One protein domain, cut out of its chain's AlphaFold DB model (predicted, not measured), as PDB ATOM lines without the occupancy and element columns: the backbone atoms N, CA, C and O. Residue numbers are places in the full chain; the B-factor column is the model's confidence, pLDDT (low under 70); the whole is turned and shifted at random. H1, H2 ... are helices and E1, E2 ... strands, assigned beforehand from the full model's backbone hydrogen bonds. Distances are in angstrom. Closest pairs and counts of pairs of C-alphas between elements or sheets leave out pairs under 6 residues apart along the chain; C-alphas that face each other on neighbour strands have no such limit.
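AT A GLANCE: This is residues 152 to 227 of the 546 residues of an uncharacterized protein of Stachybotrys chlorohalonata (strain IBT 40285) (UniProt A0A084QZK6). A strongly twisted sheet of four strands has one helix, H1, lying across one of its faces, with no named helix on the other face. The strands make two hairpins, E1 with E2 and E3 with E4, set side by side so that E2 and E4 fill the middle of the sheet. The printed part has 76 residues, with one named helix and four named strands in the order H1, E1, E2, E3, E4; the sheet's order is E1, E2, E4, E3, and it is mixed. The class is mixed, helices and strands; the whole is compact, with a radius of gyration of the C-alphas of 11.7 A and a rounded outline of 35 by 28 by 23 A.

HOW THE PARTS SIT: Pass residues 152 to 162 and come to H1, residues 163 to 175, which is on the sheet of E1, residues 183 to 187, E2, residues 193 to 199, E3, residues 204 to 210, and E4, residues 217 to 224. These are two layers, a helix on one face of a sheet. The height of H1 over the sheet is 10.1 A, and it runs across the strands, at 86 degrees to E4 on the local plane. It lies over E1 and E4, and only just over E2, on which 3 of its C-alphas fall. Look at its closest C-alphas to E1, those of Val 166 and Leu 185, 7.5 A apart, and to E4, those of Val 169 and Val 218, also 7.5 A apart. In H1 every O i to N i+4 pair is within hydrogen-bond range. E1 and E2 form an antiparallel hairpin at 155 degrees; find N 186 and O 195 within hydrogen-bond range at 2.9 A. E2 and E4 are parallel at 26 degrees, with N 196 and O 219 at 2.8 A. E3 and E4 form the other hairpin, antiparallel at 163 degrees, with N 209 and O 218 at 2.8 A. The edge strands E1 and E3 are apart.

IN THESE COORDINATES: Begin at C-alpha 152, at (14.489, -12.017, 153.445). Find C-alpha 163 at (24.118, -12.383, 160.626); from there H1 runs 18.3 A to Gln 175. E1 spans 13.6 A, E2 19.5 A and E3 18.2 A. E4 runs 19.2 A, to C-alpha 224 at (21.077, 5.458, 148.775).

THE WHOLE: The C-alphas farthest apart are those of Asn 213 and Ser 227, at 35.6 A. The printed part has no cut. The links E1 to E2 and E2 to E3 are tight, those from H1 to E1 and E3 to E4 are short, and no link is long. The mean pLDDT of the printed part is 87.8; look for values under 70 at residues 212 to 215.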
ATOM      1  N   GLN A 152      13.685 -13.016 154.155       94.00
ATOM      2  CA  GLN A 152      14.489 -12.017 153.445       94.00
ATOM      3  C   GLN A 152      14.499 -10.679 154.181       94.00
ATOM      4  O   GLN A 152      13.620 -10.406 154.990       94.00
ATOM      5  N   SER A 153      15.461  -9.820 153.860       94.56
ATOM      6  CA  SER A 153      15.483  -8.442 154.344       94.56
ATOM      7  C   SER A 153      16.215  -7.555 153.348       94.56
ATOM      8  O   SER A 153      17.353  -7.842 152.975       94.56
ATOM      9  N   SER A 154      15.579  -6.459 152.931       95.81
ATOM     10  CA  SER A 154      16.191  -5.522 151.978       95.81
ATOM     11  C   SER A 154      17.102  -4.491 152.639       95.81
ATOM     12  O   SER A 154      17.698  -3.681 151.929       95.81
ATOM     13  N   TYR A 155      17.267  -4.552 153.968       95.31
ATOM     14  CA  TYR A 155      18.382  -3.916 154.676       95.31
ATOM     15  C   TYR A 155      19.727  -4.579 154.348       95.31
ATOM     16  O   TYR A 155      20.773  -3.946 154.519       95.31
ATOM     17  N   TYR A 156      19.687  -5.808 153.813       95.00
ATOM     18  CA  TYR A 156      20.836  -6.585 153.350       95.00
ATOM     19  C   TYR A 156      20.662  -6.967 151.867       95.00
ATOM     20  O   TYR A 156      20.276  -8.095 151.566       95.00
ATOM     21  N   PRO A 157      20.891  -6.036 150.916       90.00
ATOM     22  CA  PRO A 157      20.533  -6.235 149.506       90.00
ATOM     23  C   PRO A 157      21.261  -7.394 148.816       90.00
ATOM     24  O   PRO A 157      20.737  -7.976 147.869       90.00
ATOM     25  N   SER A 158      22.472  -7.728 149.265       82.81
ATOM     26  CA  SER A 158      23.245  -8.853 148.740       82.81
ATOM     27  C   SER A 158      22.848 -10.157 149.441       82.81
ATOM     28  O   SER A 158      22.910 -10.254 150.668       82.81
ATOM     29  N   HIS A 159      22.491 -11.178 148.656       71.50
ATOM     30  CA  HIS A 159      21.965 -12.468 149.135       71.50
ATOM     31  C   HIS A 159      22.902 -13.267 150.058       71.50
ATOM     32  O   HIS A 159      22.478 -14.243 150.671       71.50
ATOM     33  N   ASP A 160      24.174 -12.895 150.144       83.06
ATOM     34  CA  ASP A 160      25.225 -13.619 150.850       83.06
ATOM     35  C   ASP A 160      25.651 -12.966 152.177       83.06
ATOM     36  O   ASP A 160      26.579 -13.462 152.827       83.06
ATOM     37  N   VAL A 161      24.997 -11.881 152.611       88.44
ATOM     38  CA  VAL A 161      25.236 -11.268 153.930       88.44
ATOM     39  C   VAL A 161      24.664 -12.156 155.031       88.44
ATOM     40  O   VAL A 161      23.464 -12.415 155.088       88.44
ATOM     41  N   LYS A 162      25.541 -12.609 155.932       89.75
ATOM     42  CA  LYS A 162      25.177 -13.428 157.094       89.75
ATOM     43  C   LYS A 162      25.014 -12.560 158.333       89.75
ATOM     44  O   LYS A 162      25.667 -11.530 158.461       89.75
ATOM     45  N   GLU A 163      24.253 -13.032 159.312       89.38
ATOM     46  CA  GLU A 163      24.118 -12.383 160.626       89.38
ATOM     47  C   GLU A 163      25.475 -12.100 161.301       89.38
ATOM     48  O   GLU A 163      25.680 -11.041 161.898       89.38
ATOM     49  N   SER A 164      26.454 -12.999 161.140       88.25
ATOM     50  CA  SER A 164      27.822 -12.795 161.632       88.25
ATOM     51  C   SER A 164      28.530 -11.611 160.969       88.25
ATOM     52  O   SER A 164      29.331 -10.935 161.614       88.25
ATOM     53  N   ASP A 165      28.246 -11.369 159.689       89.38
ATOM     54  CA  ASP A 165      28.802 -10.248 158.936       89.38
ATOM     55  C   ASP A 165      28.182  -8.934 159.415       89.38
ATOM     56  O   ASP A 165      28.910  -7.987 159.706       89.38
ATOM     57  N   VAL A 166      26.852  -8.913 159.577       87.50
ATOM     58  CA  VAL A 166      26.115  -7.770 160.139       87.50
ATOM     59  C   VAL A 166      26.683  -7.413 161.505       87.50
ATOM     60  O   VAL A 166      27.118  -6.287 161.713       87.50
ATOM     61  N   THR A 167      26.773  -8.394 162.400       85.38
ATOM     62  CA  THR A 167      27.296  -8.202 163.753       85.38
ATOM     63  C   THR A 167      28.718  -7.636 163.737       85.38
ATOM     64  O   THR A 167      29.034  -6.727 164.497       85.38
ATOM     65  N   MET A 168      29.601  -8.148 162.873       86.12
ATOM     66  CA  MET A 168      30.981  -7.662 162.767       86.12
ATOM     67  C   MET A 168      31.045  -6.207 162.289       86.12
ATOM     68  O   MET A 168      31.755  -5.399 162.888       86.12
ATOM     69  N   VAL A 169      30.332  -5.887 161.206       86.88
ATOM     70  CA  VAL A 169      30.379  -4.560 160.583       86.88
ATOM     71  C   VAL A 169      29.732  -3.518 161.487       86.88
ATOM     72  O   VAL A 169      30.316  -2.457 161.683       86.88
ATOM     73  N   SER A 170      28.582  -3.822 162.087       83.31
ATOM     74  CA  SER A 170      27.885  -2.896 162.986       83.31
ATOM     75  C   SER A 170      28.741  -2.544 164.199       83.31
ATOM     76  O   SER A 170      28.987  -1.368 164.441       83.31
ATOM     77  N   ARG A 171      29.338  -3.551 164.854       79.19
ATOM     78  CA  ARG A 171      30.281  -3.346 165.968       79.19
ATOM     79  C   ARG A 171      31.449  -2.450 165.595       79.19
ATOM     80  O   ARG A 171      31.880  -1.610 166.377       79.19
ATOM     81  N   PHE A 172      31.998  -2.666 164.405       81.25
ATOM     82  CA  PHE A 172      33.110  -1.870 163.915       81.25
ATOM     83  C   PHE A 172      32.703  -0.405 163.692       81.25
ATOM     84  O   PHE A 172      33.442   0.501 164.070       81.25
ATOM     85  N   LEU A 173      31.539  -0.157 163.092       82.00
ATOM     86  CA  LEU A 173      31.046   1.196 162.824       82.00
ATOM     87  C   LEU A 173      30.695   1.939 164.115       82.00
ATOM     88  O   LEU A 173      31.080   3.095 164.274       82.00
ATOM     89  N   GLU A 174      30.073   1.252 165.068       74.81
ATOM     90  CA  GLU A 174      29.770   1.784 166.399       74.81
ATOM     91  C   GLU A 174      31.040   2.211 167.149       74.81
ATOM     92  O   GLU A 174      31.097   3.320 167.673       74.81
ATOM     93  N   GLN A 175      32.111   1.402 167.114       72.25
ATOM     94  CA  GLN A 175      33.422   1.764 167.687       72.25
ATOM     95  C   GLN A 175      34.051   3.013 167.052       72.25
ATOM     96  O   GLN A 175      34.946   3.622 167.638       72.25
ATOM     97  N   ASN A 176      33.608   3.386 165.851       72.69
ATOM     98  CA  ASN A 176      34.032   4.594 165.149       72.69
ATOM     99  C   ASN A 176      32.987   5.720 165.238       72.69
ATOM    100  O   ASN A 176      33.088   6.689 164.489       72.69
ATOM    101  N   TYR A 177      32.009   5.609 166.146       74.56
ATOM    102  CA  TYR A 177      30.935   6.586 166.358       74.56
ATOM    103  C   TYR A 177      30.086   6.842 165.102       74.56
ATOM    104  O   TYR A 177      29.639   7.959 164.850       74.56
ATOM    105  N   ILE A 178      29.875   5.802 164.290       76.94
ATOM    106  CA  ILE A 178      29.038   5.862 163.091       76.94
ATOM    107  C   ILE A 178      27.681   5.238 163.405       76.94
ATOM    108  O   ILE A 178      27.569   4.038 163.645       76.94
ATOM    109  N   PHE A 179      26.652   6.073 163.346       80.94
ATOM    110  CA  PHE A 179      25.256   5.686 163.505       80.94
ATOM    111  C   PHE A 179      24.718   4.946 162.261       80.94
ATOM    112  O   PHE A 179      25.190   5.177 161.144       80.94
ATOM    113  N   LEU A 180      23.751   4.038 162.450       84.94
ATOM    114  CA  LEU A 180      23.361   3.030 161.447       84.94
ATOM    115  C   LEU A 180      21.900   3.122 160.987       84.94
ATOM    116  O   LEU A 180      21.543   2.446 160.018       84.94
ATOM    117  N   GLU A 181      21.079   3.971 161.605       86.50
ATOM    118  CA  GLU A 181      19.626   4.037 161.396       86.50
ATOM    119  C   GLU A 181      19.254   4.270 159.929       86.50
ATOM    120  O   GLU A 181      18.323   3.657 159.416       86.50
ATOM    121  N   ASN A 182      20.007   5.118 159.226       93.56
ATOM    122  CA  ASN A 182      19.767   5.471 157.829       93.56
ATOM    123  C   ASN A 182      20.640   4.672 156.845       93.56
ATOM    124  O   ASN A 182      20.967   5.176 155.764       93.56
ATOM    125  N   THR A 183      21.052   3.453 157.216       94.31
ATOM    126  CA  THR A 183      21.985   2.647 156.418       94.31
ATOM    127  C   THR A 183      21.411   1.320 155.930       94.31
ATOM    128  O   THR A 183      20.488   0.757 156.514       94.31
ATOM    129  N   ARG A 184      22.014   0.768 154.874       96.50
ATOM    130  CA  ARG A 184      21.881  -0.638 154.452       96.50
ATOM    131  C   ARG A 184      23.261  -1.258 154.266       96.50
ATOM    132  O   ARG A 184      24.240  -0.532 154.105       96.50
ATOM    133  N   LEU A 185      23.363  -2.582 154.316       94.81
ATOM    134  CA  LEU A 185      24.646  -3.287 154.251       94.81
ATOM    135  C   LEU A 185      24.667  -4.282 153.096       94.81
ATOM    136  O   LEU A 185      23.838  -5.184 153.043       94.81
ATOM    137  N   GLN A 186      25.657  -4.171 152.219       94.25
ATOM    138  CA  GLN A 186      25.902  -5.156 151.168       94.25
ATOM    139  C   GLN A 186      27.360  -5.608 151.150       94.25
ATOM    140  O   GLN A 186      28.251  -4.900 151.625       94.25
ATOM    141  N   LYS A 187      27.613  -6.795 150.606       91.50
ATOM    142  CA  LYS A 187      28.967  -7.246 150.273       91.50
ATOM    143  C   LYS A 187      29.420  -6.649 148.949       91.50
ATOM    144  O   LYS A 187      28.604  -6.401 148.066       91.50
ATOM    145  N   THR A 188      30.722  -6.409 148.825       87.75
ATOM    146  CA  THR A 188      31.324  -6.000 147.553       87.75
ATOM    147  C   THR A 188      31.270  -7.147 146.544       87.75
ATOM    148  O   THR A 188      31.371  -8.314 146.923       87.75
ATOM    149  N   ASP A 189      31.171  -6.826 145.252       80.94
ATOM    150  CA  ASP A 189      31.075  -7.827 144.173       80.94
ATOM    151  C   ASP A 189      32.264  -8.805 144.126       80.94
ATOM    152  O   ASP A 189      32.136  -9.946 143.685       80.94
ATOM    153  N   ASP A 190      33.441  -8.367 144.581       79.19
ATOM    154  CA  ASP A 190      34.650  -9.189 144.666       79.19
ATOM    155  C   ASP A 190      34.697 -10.082 145.924       79.19
ATOM    156  O   ASP A 190      35.631 -10.869 146.092       79.19
ATOM    157  N   GLY A 191      33.704  -9.961 146.811       76.38
ATOM    158  CA  GLY A 191      33.596 -10.690 148.072       76.38
ATOM    159  C   GLY A 191      34.674 -10.337 149.098       76.38
ATOM    160  O   GLY A 191      34.824 -11.052 150.091       76.38
ATOM    161  N   THR A 192      35.456  -9.275 148.866       80.06
ATOM    162  CA  THR A 192      36.585  -8.907 149.728       80.06
ATOM    163  C   THR A 192      36.217  -7.916 150.828       80.06
ATOM    164  O   THR A 192      37.036  -7.675 151.710       80.06
ATOM    165  N   GLY A 193      35.009  -7.353 150.835       89.31
ATOM    166  CA  GLY A 193      34.599  -6.366 151.827       89.31
ATOM    167  C   GLY A 193      33.101  -6.081 151.848       89.31
ATOM    168  O   GLY A 193      32.281  -6.847 151.342       89.31
ATOM    169  N   PHE A 194      32.762  -4.956 152.469       93.19
ATOM    170  CA  PHE A 194      31.397  -4.505 152.699       93.19
ATOM    171  C   PHE A 194      31.218  -3.049 152.280       93.19
ATOM    172  O   PHE A 194      32.102  -2.211 152.480       93.19
ATOM    173  N   GLU A 195      30.037  -2.736 151.766       94.56
ATOM    174  CA  GLU A 195      29.572  -1.378 151.524       94.56
ATOM    175  C   GLU A 195      28.378  -1.079 152.430       94.56
ATOM    176  O   GLU A 195      27.377  -1.799 152.456       94.56
ATOM    177  N   VAL A 196      28.505   0.006 153.183       95.06
ATOM    178  CA  VAL A 196      27.468   0.583 154.029       95.06
ATOM    179  C   VAL A 196      26.844   1.714 153.230       95.06
ATOM    180  O   VAL A 196      27.449   2.770 153.037       95.06
ATOM    181  N   LEU A 197      25.648   1.460 152.718       97.00
ATOM    182  CA  LEU A 197      24.893   2.392 151.899       97.00
ATOM    183  C   LEU A 197      24.210   3.403 152.816       97.00
ATOM    184  O   LEU A 197      23.356   3.021 153.606       97.00
ATOM    185  N   VAL A 198      24.587   4.675 152.725       96.50
ATOM    186  CA  VAL A 198      24.037   5.765 153.539       96.50
ATOM    187  C   VAL A 198      22.953   6.492 152.750       96.50
ATOM    188  O   VAL A 198      23.214   7.038 151.667       96.50
ATOM    189  N   ALA A 199      21.742   6.544 153.304       97.81
ATOM    190  CA  ALA A 199      20.619   7.238 152.694       97.81
ATOM    191  C   ALA A 199      20.890   8.745 152.592       97.81
ATOM    192  O   ALA A 199      21.029   9.441 153.596       97.81
ATOM    193  N   SER A 200      21.015   9.244 151.363       98.06
ATOM    194  CA  SER A 200      21.395  10.634 151.089       98.06
ATOM    195  C   SER A 200      21.108  11.040 149.642       98.06
ATOM    196  O   SER A 200      21.115  10.213 148.728       98.06
ATOM    197  N   VAL A 201      20.868  12.336 149.416       98.12
ATOM    198  CA  VAL A 201      20.775  12.910 148.061       98.12
ATOM    199  C   VAL A 201      22.138  12.928 147.385       98.12
ATOM    200  O   VAL A 201      22.247  12.561 146.210       98.12
ATOM    201  N   GLU A 202      23.157  13.384 148.111       97.56
ATOM    202  CA  GLU A 202      24.543  13.404 147.654       97.56
ATOM    203  C   GLU A 202      25.047  11.987 147.380       97.56
ATOM    204  O   GLU A 202      24.536  11.013 147.921       97.56
ATOM    205  N   ARG A 203      26.046  11.857 146.509       96.88
ATOM    206  CA  ARG A 203      26.626  10.567 146.121       96.88
ATOM    207  C   ARG A 203      28.130  10.617 146.303       96.88
ATOM    208  O   ARG A 203      28.733  11.660 146.055       96.88
ATOM    209  N   GLY A 204      28.722   9.484 146.656       92.81
ATOM    210  CA  GLY A 204      30.173   9.331 146.735       92.81
ATOM    211  C   GLY A 204      30.629   8.568 147.970       92.81
ATOM    212  O   GLY A 204      29.838   8.261 148.861       92.81
ATOM    213  N   ASP A 205      31.922   8.270 148.002       90.19
ATOM    214  CA  ASP A 205      32.570   7.643 149.149       90.19
ATOM    215  C   ASP A 205      32.760   8.654 150.283       90.19
ATOM    216  O   ASP A 205      33.245   9.765 150.070       90.19
ATOM    217  N   VAL A 206      32.392   8.250 151.496       87.06
ATOM    218  CA  VAL A 206      32.567   9.050 152.716       87.06
ATOM    219  C   VAL A 206      33.830   8.632 153.446       87.06
ATOM    220  O   VAL A 206      34.638   9.469 153.836       87.06
ATOM    221  N   ALA A 207      33.983   7.327 153.647       87.06
ATOM    222  CA  ALA A 207      35.062   6.758 154.431       87.06
ATOM    223  C   ALA A 207      35.364   5.333 153.971       87.06
ATOM    224  O   ALA A 207      34.494   4.619 153.468       87.06
ATOM    225  N   HIS A 208      36.612   4.928 154.171       89.75
ATOM    226  CA  HIS A 208      37.097   3.588 153.885       89.75
ATOM    227  C   HIS A 208      37.904   3.097 155.079       89.75
ATOM    228  O   HIS A 208      38.868   3.742 155.493       89.75
ATOM    229  N   PHE A 209      37.521   1.942 155.604       88.06
ATOM    230  CA  PHE A 209      38.126   1.351 156.780       88.06
ATOM    231  C   PHE A 209      38.625  -0.055 156.477       88.06
ATOM    232  O   PHE A 209      37.962  -0.819 155.780       88.06
ATOM    233  N   SER A 210      39.777  -0.429 157.027       86.62
ATOM    234  CA  SER A 210      40.213  -1.827 157.024       86.62
ATOM    235  C   SER A 210      39.480  -2.599 158.118       86.62
ATOM    236  O   SER A 210      39.368  -2.112 159.242       86.62
ATOM    237  N   LEU A 211      39.000  -3.805 157.807       77.88
ATOM    238  CA  LEU A 211      38.346  -4.648 158.806       77.88
ATOM    239  C   LEU A 211      39.332  -5.051 159.923       77.88
ATOM    240  O   LEU A 211      40.507  -5.298 159.635       77.88
ATOM    241  N   PRO A 212      38.865  -5.225 161.177       69.00
ATOM    242  CA  PRO A 212      39.723  -5.594 162.312       69.00
ATOM    243  C   PRO A 212      40.501  -6.904 162.119       69.00
ATOM    244  O   PRO A 212      41.567  -7.098 162.696       69.00
ATOM    245  N   ASN A 213      39.977  -7.815 161.298       69.38
ATOM    246  CA  ASN A 213      40.595  -9.105 160.989       69.38
ATOM    247  C   ASN A 213      41.704  -9.021 159.914       69.38
ATOM    248  O   ASN A 213      42.277 -10.052 159.554       69.38
ATOM    249  N   GLY A 214      41.976  -7.827 159.368       67.88
ATOM    250  CA  GLY A 214      42.956  -7.584 158.305       67.88
ATOM    251  C   GLY A 214      42.593  -8.192 156.944       67.88
ATOM    252  O   GLY A 214      43.415  -8.173 156.030       67.88
ATOM    253  N   LYS A 215      41.387  -8.752 156.796       69.50
ATOM    254  CA  LYS A 215      40.901  -9.432 155.591       69.50
ATOM    255  C   LYS A 215      39.647  -8.740 155.074       69.50
ATOM    256  O   LYS A 215      38.543  -9.251 155.229       69.50
ATOM    257  N   GLY A 216      39.854  -7.576 154.471       81.69
ATOM    258  CA  GLY A 216      38.814  -6.830 153.778       81.69
ATOM    259  C   GLY A 216      38.653  -5.396 154.245       81.69
ATOM    260  O   GLY A 216      39.428  -4.896 155.064       81.69
ATOM    261  N   SER A 217      37.637  -4.729 153.707       89.62
ATOM    262  CA  SER A 217      37.356  -3.324 154.002       89.62
ATOM    263  C   SER A 217      35.867  -3.047 154.181       89.62
ATOM    264  O   SER A 217      35.030  -3.798 153.689       89.62
ATOM    265  N   VAL A 218      35.554  -1.965 154.889       91.62
ATOM    266  CA  VAL A 218      34.211  -1.390 155.004       91.62
ATOM    267  C   VAL A 218      34.241  -0.010 154.363       91.62
ATOM    268  O   VAL A 218      35.032   0.848 154.760       91.62
ATOM    269  N   ARG A 219      33.388   0.210 153.363       93.12
ATOM    270  CA  ARG A 219      33.216   1.503 152.688       93.12
ATOM    271  C   ARG A 219      31.879   2.111 153.056       93.12
ATOM    272  O   ARG A 219      30.861   1.442 152.956       93.12
ATOM    273  N   LEU A 220      31.874   3.384 153.427       93.56
ATOM    274  CA  LEU A 220      30.645   4.157 153.587       93.56
ATOM    275  C   LEU A 220      30.361   4.886 152.282       93.56
ATOM    276  O   LEU A 220      31.167   5.713 151.850       93.56
ATOM    277  N   VAL A 221      29.213   4.596 151.678       95.81
ATOM    278  CA  VAL A 221      28.847   5.085 150.348       95.81
ATOM    279  C   VAL A 221      27.528   5.843 150.433       95.81
ATOM    280  O   VAL A 221      26.493   5.274 150.767       95.81
ATOM    281  N   ARG A 222      27.551   7.138 150.113       97.00
ATOM    282  CA  ARG A 222      26.352   7.977 149.989       97.00
ATOM    283  C   ARG A 222      25.611   7.708 148.684       97.00
ATOM    284  O   ARG A 222      26.194   7.272 147.688       97.00
ATOM    285  N   GLY A 223      24.343   8.090 148.660       97.19
ATOM    286  CA  GLY A 223      23.498   8.076 147.473       97.19
ATOM    287  C   GLY A 223      22.364   7.071 147.529       97.19
ATOM    288  O   GLY A 223      21.604   6.976 146.556       97.19
ATOM    289  N   ASP A 224      22.225   6.333 148.631       97.50
ATOM    290  CA  ASP A 224      21.077   5.458 148.775       97.50
ATOM    291  C   ASP A 224      19.804   6.301 148.861       97.50
ATOM    292  O   ASP A 224      19.769   7.371 149.466       97.50
ATOM    293  N   HIS A 225      18.761   5.862 148.168       97.50
ATOM    294  CA  HIS A 225      17.508   6.613 148.054       97.50
ATOM    295  C   HIS A 225      17.588   8.039 147.462       97.50
ATOM    296  O   HIS A 225      16.577   8.742 147.454       97.50
ATOM    297  N   SER A 226      18.716   8.421 146.853       97.81
ATOM    298  CA  SER A 226      19.023   9.782 146.378       97.81
ATOM    299  C   SER A 226      17.911  10.480 145.582       97.81
ATOM    300  O   SER A 226      17.580  11.630 145.871       97.81
ATOM    301  N   SER A 227      17.283   9.803 144.613       97.12
ATOM    302  CA  SER A 227      16.221  10.405 143.790       97.12
ATOM    303  C   SER A 227      14.948  10.729 144.572       97.12
ATOM    304  O   SER A 227      14.318  11.754 144.321       97.12
TER     305      SER A 227